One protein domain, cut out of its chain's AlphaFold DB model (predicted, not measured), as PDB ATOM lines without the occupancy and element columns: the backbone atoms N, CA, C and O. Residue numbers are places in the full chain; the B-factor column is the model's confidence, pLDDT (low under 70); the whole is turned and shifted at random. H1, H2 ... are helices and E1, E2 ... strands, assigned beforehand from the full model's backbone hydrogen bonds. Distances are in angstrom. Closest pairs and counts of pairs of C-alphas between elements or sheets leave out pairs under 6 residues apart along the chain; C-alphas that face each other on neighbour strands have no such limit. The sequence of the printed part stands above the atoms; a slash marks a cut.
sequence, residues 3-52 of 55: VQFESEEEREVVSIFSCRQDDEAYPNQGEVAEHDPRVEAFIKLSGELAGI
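AT A GLANCE: This is residues 3 to 52 of the 55 residues of an uncharacterized protein of Pseudomonas nitritireducens (UniProt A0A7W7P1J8). A small antiparallel sheet of three short strands has a single helix, H1, crossing over its edge strand E2, and residues 47 to 52, of which 47 to 50 belong to H1, stick out free of the rest. A long link, residues 18 to 28, joins E2 to E3, the strands at the two edges of the sheet, with E1 between them. The printed part has 50 residues with three named strands and one named helix, in the chain order E1, E2, E3, H1; the sheet's order is E2, E1, E3. The class is mixed, helices and strands, with 14 residues in the helix and 11 in the strands. The whole is compact, with a radius of gyration of the C-alphas of 11.2 A, and only just elongated, spanning 32 by 21 by 21 A.

IN THESE COORDINATES: In the sheet, E2 is residues 13 to 17, the longest strand, 11.0 A from first to last C-alpha. E1 is residues 3 to 5, with C-alpha 3 at (-20.277, -30.922, 27.065), and E3 is residues 29 to 31. H1 is residues 37 to 50 and measures 19.8 A, from C-alpha 37 at (-22.602, -27.912, 38.989) to C-alpha 50 at (-27.318, -46.939, 35.970).

HOW THE PARTS SIT: E1 is the inner strand, and E2 and E3 are edge strands. E1 and E2 form a hairpin, antiparallel at 158 degrees; N 4 and O 15 are within hydrogen-bond range at 2.9 A, as are N 14 and O 4 at 2.9 A. E1 and E3 are antiparallel at 132 degrees, with N 3 and O 30 at 2.9 A and N 30 and O 3 at 3.0 A. E2 and E3 are apart. H1 is on the sheet, at a height over the sheet of 8.0 A, though its local plane is fitted to 6 C-alphas of the sheet, only just enough. H1 lies over E2 and runs across the strands, at 86 degrees to E2 on the local plane. The closest C-alphas of E2 and H1 are those of Val 13 and Arg 38, 6.1 A apart. In H1 every O i to N i+4 pair is within hydrogen-bond range.

THE WHOLE: The two C-alphas farthest apart, those of Glu 24 and Gly 51, are 32.2 A from each other. The printed part, residues 3 to 52, has no cut. The link from E2 to E3, 11 residues, is long; that from E1 to E2, 7 residues, is short; that from E3 to H1, 5 residues, is tight. The mean pLDDT of the printed part is 91.3, and residues 49 to 52 are under 70.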
ATOM      1  N   VAL A   3     -18.933 -30.419  26.772       96.75
ATOM      2  CA  VAL A   3     -20.277 -30.922  27.065       96.75
ATOM      3  C   VAL A   3     -21.241 -30.558  25.949       96.75
ATOM      4  O   VAL A   3     -21.005 -29.612  25.197       96.75
ATOM      5  N   GLN A   4     -22.343 -31.295  25.875       97.50
ATOM      6  CA  GLN A   4     -23.529 -30.890  25.135       97.50
ATOM      7  C   GLN A   4     -24.635 -30.532  26.118       97.50
ATOM      8  O   GLN A   4     -24.906 -31.288  27.058       97.50
ATOM      9  N   PHE A   5     -25.287 -29.406  25.863       97.50
ATOM     10  CA  PHE A   5     -26.501 -29.001  26.547       97.50
ATOM     11  C   PHE A   5     -27.744 -29.467  25.792       97.50
ATOM     12  O   PHE A   5     -27.720 -29.677  24.580       97.50
ATOM     13  N   GLU A   6     -28.853 -29.599  26.510       96.50
ATOM     14  CA  GLU A   6     -30.153 -29.886  25.901       96.50
ATOM     15  C   GLU A   6     -30.559 -28.799  24.883       96.50
ATOM     16  O   GLU A   6     -31.113 -29.097  23.825       96.50
ATOM     17  N   SER A   7     -30.247 -27.535  25.183       96.25
ATOM     18  CA  SER A   7     -30.605 -26.367  24.374       96.25
ATOM     19  C   SER A   7     -29.584 -25.233  24.509       96.25
ATOM     20  O   SER A   7     -28.702 -25.269  25.370       96.25
ATOM     21  N   GLU A   8     -29.746 -24.193  23.690       95.50
ATOM     22  CA  GLU A   8     -28.955 -22.952  23.729       95.50
ATOM     23  C   GLU A   8     -29.076 -22.178  25.060       95.50
ATOM     24  O   GLU A   8     -28.303 -21.258  25.308       95.50
ATOM     25  N   GLU A   9     -30.024 -22.528  25.938       96.75
ATOM     26  CA  GLU A   9     -30.131 -21.929  27.278       96.75
ATOM     27  C   GLU A   9     -29.077 -22.466  28.261       96.75
ATOM     28  O   GLU A   9     -28.948 -21.946  29.372       96.75
ATOM     29  N   GLU A  10     -28.356 -23.525  27.875       95.19
ATOM     30  CA  GLU A  10     -27.250 -24.141  28.616       95.19
ATOM     31  C   GLU A  10     -27.587 -24.557  30.062       95.19
ATOM     32  O   GLU A  10     -26.733 -24.553  30.954       95.19
ATOM     33  N   ARG A  11     -28.843 -24.919  30.342       94.88
ATOM     34  CA  ARG A  11     -29.279 -25.260  31.709       94.88
ATOM     35  C   ARG A  11     -28.940 -26.687  32.121       94.88
ATOM     36  O   ARG A  11     -28.546 -26.904  33.265       94.88
ATOM     37  N   GLU A  12     -29.071 -27.637  31.202       95.00
ATOM     38  CA  GLU A  12     -28.932 -29.066  31.482       95.00
ATOM     39  C   GLU A  12     -27.918 -29.704  30.541       95.00
ATOM     40  O   GLU A  12     -28.004 -29.549  29.322       95.00
ATOM     41  N   VAL A  13     -26.944 -30.410  31.117       96.31
ATOM     42  CA  VAL A  13     -25.963 -31.202  30.368       96.31
ATOM     43  C   VAL A  13     -26.585 -32.550  30.032       96.31
ATOM     44  O   VAL A  13     -27.115 -33.220  30.913       96.31
ATOM     45  N   VAL A  14     -26.477 -32.962  28.771       95.44
ATOM     46  CA  VAL A  14     -26.989 -34.251  28.279       95.44
ATOM     47  C   VAL A  14     -25.875 -35.198  27.832       95.44
ATOM     48  O   VAL A  14     -26.114 -36.392  27.658       95.44
ATOM     49  N   SER A  15     -24.650 -34.701  27.639       94.94
ATOM     50  CA  SER A  15     -23.472 -35.512  27.300       94.94
ATOM     51  C   SER A  15     -22.162 -34.810  27.671       94.94
ATOM     52  O   SER A  15     -22.090 -33.583  27.688       94.94
ATOM     53  N   ILE A  16     -21.118 -35.601  27.943       95.12
ATOM     54  CA  ILE A  16     -19.754 -35.143  28.253       95.12
ATOM     55  C   ILE A  16     -18.787 -35.783  27.253       95.12
ATOM     56  O   ILE A  16     -18.862 -36.984  26.994       95.12
ATOM     57  N   PHE A  17     -17.848 -34.994  26.738       95.12
ATOM     58  CA  PHE A  17     -16.860 -35.414  25.751       95.12
ATOM     59  C   PHE A  17     -15.433 -35.070  26.188       95.12
ATOM     60  O   PHE A  17     -15.179 -34.110  26.918       95.12
ATOM     61  N   SER A  18     -14.470 -35.849  25.692       93.50
ATOM     62  CA  SER A  18     -13.039 -35.596  25.896       93.50
ATOM     63  C   SER A  18     -12.479 -34.496  24.983       93.50
ATOM     64  O   SER A  18     -11.412 -33.955  25.266       93.50
ATOM     65  N   CYS A  19     -13.186 -34.144  23.906       95.38
ATOM     66  CA  CYS A  19     -12.834 -33.087  22.960       95.38
ATOM     67  C   CYS A  19     -14.096 -32.432  22.371       95.38
ATOM     68  O   CYS A  19     -15.202 -32.951  22.535       95.38
ATOM     69  N   ARG A  20     -13.931 -31.305  21.669       95.75
ATOM     70  CA  ARG A  20     -15.015 -30.667  20.905       95.75
ATOM     71  C   ARG A  20     -15.519 -31.599  19.799       95.75
ATOM     72  O   ARG A  20     -14.706 -32.189  19.089       95.75
ATOM     73  N   GLN A  21     -16.837 -31.713  19.670       97.38
ATOM     74  CA  GLN A  21     -17.510 -32.492  18.632       97.38
ATOM     75  C   GLN A  21     -17.952 -31.601  17.468       97.38
ATOM     76  O   GLN A  21     -17.890 -30.374  17.542       97.38
ATOM     77  N   ASP A  22     -18.395 -32.238  16.389       96.69
ATOM     78  CA  ASP A  22     -19.008 -31.565  15.249       96.69
ATOM     79  C   ASP A  22     -20.329 -30.882  15.649       96.69
ATOM     80  O   ASP A  22     -21.197 -31.514  16.253       96.69
ATOM     81  N   ASP A  23     -20.467 -29.594  15.325       93.81
ATOM     82  CA  ASP A  23     -21.589 -28.763  15.779       93.81
ATOM     83  C   ASP A  23     -22.908 -29.087  15.037       93.81
ATOM     84  O   ASP A  23     -23.981 -28.780  15.556       93.81
ATOM     85  N   GLU A  24     -22.865 -29.732  13.859       96.19
ATOM     86  CA  GLU A  24     -24.074 -30.179  13.146       96.19
ATOM     87  C   GLU A  24     -24.633 -31.472  13.755       96.19
ATOM     88  O   GLU A  24     -25.847 -31.628  13.888       96.19
ATOM     89  N   ALA A  25     -23.753 -32.398  14.150       95.81
ATOM     90  CA  ALA A  25     -24.143 -33.651  14.797       95.81
ATOM     91  C   ALA A  25     -24.497 -33.472  16.284       95.81
ATOM     92  O   ALA A  25     -25.401 -34.138  16.795       95.81
ATOM     93  N   TYR A  26     -23.792 -32.573  16.974       95.06
ATOM     94  CA  TYR A  26     -23.958 -32.283  18.395       95.06
ATOM     95  C   TYR A  26     -24.138 -30.769  18.585       95.06
ATOM     96  O   TYR A  26     -23.176 -30.067  18.895       95.06
ATOM     97  N   PRO A  27     -25.354 -30.232  18.399       96.06
ATOM     98  CA  PRO A  27     -25.616 -28.815  18.635       96.06
ATOM     99  C   PRO A  27     -25.564 -28.484  20.131       96.06
ATOM    100  O   PRO A  27     -25.617 -29.384  20.974       96.06
ATOM    101  N   ASN A  28     -25.520 -27.189  20.460       96.88
ATOM    102  CA  ASN A  28     -25.530 -26.672  21.838       96.88
ATOM    103  C   ASN A  28     -24.340 -27.165  22.677       96.88
ATOM    104  O   ASN A  28     -24.482 -27.535  23.844       96.88
ATOM    105  N   GLN A  29     -23.158 -27.225  22.067       96.94
ATOM    106  CA  GLN A  29     -21.933 -27.579  22.774       96.94
ATOM    107  C   GLN A  29     -21.357 -26.394  23.541       96.94
ATOM    108  O   GLN A  29     -21.405 -25.252  23.088       96.94
ATOM    109  N   GLY A  30     -20.723 -26.696  24.669       95.25
ATOM    110  CA  GLY A  30     -19.968 -25.723  25.444       95.25
ATOM    111  C   GLY A  30     -18.739 -26.333  26.097       95.25
ATOM    112  O   GLY A  30     -18.598 -27.553  26.221       95.25
ATOM    113  N   GLU A  31     -17.836 -25.459  26.527       96.75
ATOM    114  CA  GLU A  31     -16.722 -25.833  27.384       96.75
ATOM    115  C   GLU A  31     -16.968 -25.300  28.794       96.75
ATOM    116  O   GLU A  31     -17.178 -24.106  29.000       96.75
ATOM    117  N   VAL A  32     -16.941 -26.202  29.770       95.19
ATOM    118  CA  VAL A  32     -17.189 -25.893  31.179       95.19
ATOM    119  C   VAL A  32     -16.004 -26.300  32.051       95.19
ATOM    120  O   VAL A  32     -15.143 -27.098  31.650       95.19
ATOM    121  N   ALA A  33     -15.958 -25.736  33.257       95.12
ATOM    122  CA  ALA A  33     -14.985 -26.110  34.277       95.12
ATOM    123  C   ALA A  33     -15.218 -27.550  34.769       95.12
ATOM    124  O   ALA A  33     -16.320 -28.083  34.673       95.12
ATOM    125  N   GLU A  34     -14.180 -28.176  35.325       87.12
ATOM    126  CA  GLU A  34     -14.241 -29.559  35.831       87.12
ATOM    127  C   GLU A  34     -15.294 -29.752  36.939       87.12
ATOM    128  O   GLU A  34     -15.923 -30.801  37.016       87.12
ATOM    129  N   HIS A  35     -15.535 -28.710  37.738       91.00
ATOM    130  CA  HIS A  35     -16.505 -28.691  38.840       91.00
ATOM    131  C   HIS A  35     -17.758 -27.869  38.507       91.00
ATOM    132  O   HIS A  35     -18.303 -27.171  39.362       91.00
ATOM    133  N   ASP A  36     -18.183 -27.864  37.242       95.44
ATOM    134  CA  ASP A  36     -19.438 -27.213  36.876       95.44
ATOM    135  C   ASP A  36     -20.622 -27.960  37.526       95.44
ATOM    136  O   ASP A  36     -20.763 -29.173  37.336       95.44
ATOM    137  N   PRO A  37     -21.505 -27.266  38.269       95.50
ATOM    138  CA  PRO A  37     -22.602 -27.912  38.989       95.50
ATOM    139  C   PRO A  37     -23.574 -28.656  38.059       95.50
ATOM    140  O   PRO A  37     -24.204 -29.627  38.480       95.50
ATOM    141  N   ARG A  38     -23.685 -28.250  36.786       94.50
ATOM    142  CA  ARG A  38     -24.533 -28.932  35.793       94.50
ATOM    143  C   ARG A  38     -23.970 -30.307  35.431       94.50
ATOM    144  O   ARG A  38     -24.724 -31.247  35.194       94.50
ATOM    145  N   VAL A  39     -22.646 -30.444  35.431       93.00
ATOM    146  CA  VAL A  39     -21.959 -31.710  35.153       93.00
ATOM    147  C   VAL A  39     -22.059 -32.654  36.341       93.00
ATOM    148  O   VAL A  39     -22.346 -33.836  36.166       93.00
ATOM    149  N   GLU A  40     -21.901 -32.136  37.558       93.62
ATOM    150  CA  GLU A  40     -22.117 -32.921  38.776       93.62
ATOM    151  C   GLU A  40     -23.551 -33.467  38.843       93.62
ATOM    152  O   GLU A  40     -23.754 -34.648  39.141       93.62
ATOM    153  N   ALA A  41     -24.545 -32.637  38.496       92.81
ATOM    154  CA  ALA A  41     -25.940 -33.057  38.394       92.81
ATOM    155  C   ALA A  41     -26.131 -34.176  37.354       92.81
ATOM    156  O   ALA A  41     -26.759 -35.191  37.660       92.81
ATOM    157  N   PHE A  42     -25.533 -34.042  36.164       92.31
ATOM    158  CA  PHE A  42     -25.587 -35.067  35.120       92.31
ATOM    159  C   PHE A  42     -24.957 -36.398  35.558       92.31
ATOM    160  O   PHE A  42     -25.548 -37.459  35.348       92.31
ATOM    161  N   ILE A  43     -23.780 -36.366  36.192       91.00
ATOM    162  CA  ILE A  43     -23.091 -37.571  36.680       91.00
ATOM    163  C   ILE A  43     -23.922 -38.257  37.765       91.00
ATOM    164  O   ILE A  43     -24.077 -39.480  37.740       91.00
ATOM    165  N   LYS A  44     -24.491 -37.480  38.695       90.12
ATOM    166  CA  LYS A  44     -25.357 -38.005  39.753       90.12
ATOM    167  C   LYS A  44     -26.582 -38.713  39.169       90.12
ATOM    168  O   LYS A  44     -26.814 -39.873  39.503       90.12
ATOM    169  N   LEU A  45     -27.306 -38.055  38.261       87.88
ATOM    170  CA  LEU A  45     -28.480 -38.628  37.592       87.88
ATOM    171  C   LEU A  45     -28.114 -39.869  36.771       87.88
ATOM    172  O   LEU A  45     -28.815 -40.877  36.817       87.88
ATOM    173  N   SER A  46     -26.986 -39.836  36.058       83.19
ATOM    174  CA  SER A  46     -26.497 -40.977  35.277       83.19
ATOM    175  C   SER A  46     -26.156 -42.178  36.163       83.19
ATOM    176  O   SER A  46     -26.454 -43.315  35.800       83.19
ATOM    177  N   GLY A  47     -25.574 -41.941  37.342       80.81
ATOM    178  CA  GLY A  47     -25.321 -42.977  38.342       80.81
ATOM    179  C   GLY A  47     -26.610 -43.568  38.921       80.81
ATOM    180  O   GLY A  47     -26.716 -44.785  39.060       80.81
ATOM    181  N   GLU A  48     -27.611 -42.729  39.197       75.62
ATOM    182  CA  GLU A  48     -28.935 -43.166  39.659       75.62
ATOM    183  C   GLU A  48     -29.655 -44.007  38.589       75.62
ATOM    184  O   GLU A  48     -30.175 -45.076  38.904       75.62
ATOM    185  N   LEU A  49     -29.605 -43.597  37.315       66.06
ATOM    186  CA  LEU A  49     -30.162 -44.347  36.181       66.06
ATOM    187  C   LEU A  49     -29.428 -45.670  35.920       66.06
ATOM    188  O   LEU A  49     -30.067 -46.668  35.591       66.06
ATOM    189  N   ALA A  50     -28.103 -45.709  36.085       66.00
ATOM    190  CA  ALA A  50     -27.318 -46.939  35.970       66.00
ATOM    191  C   ALA A  50     -27.595 -47.932  37.116       66.00
ATOM    192  O   ALA A  50     -27.391 -49.135  36.949       66.00
ATOM    193  N   GLY A  51     -28.072 -47.438  38.263       62.47
ATOM    194  CA  GLY A  51     -28.500 -48.243  39.407       62.47
ATOM    195  C   GLY A  51     -29.902 -48.847  39.275       62.47
ATOM    196  O   GLY A  51     -30.275 -49.686  40.096       62.47
ATOM    197  N   ILE A  52     -30.679 -48.462  38.256       55.75
ATOM    198  CA  ILE A  52     -31.977 -49.075  37.963       55.75
ATOM    199  C   ILE A  52     -31.729 -50.362  37.161       55.75
ATOM    200  O   ILE A  52     -31.165 -50.292  36.063       55.75
TER     201      ILE A  52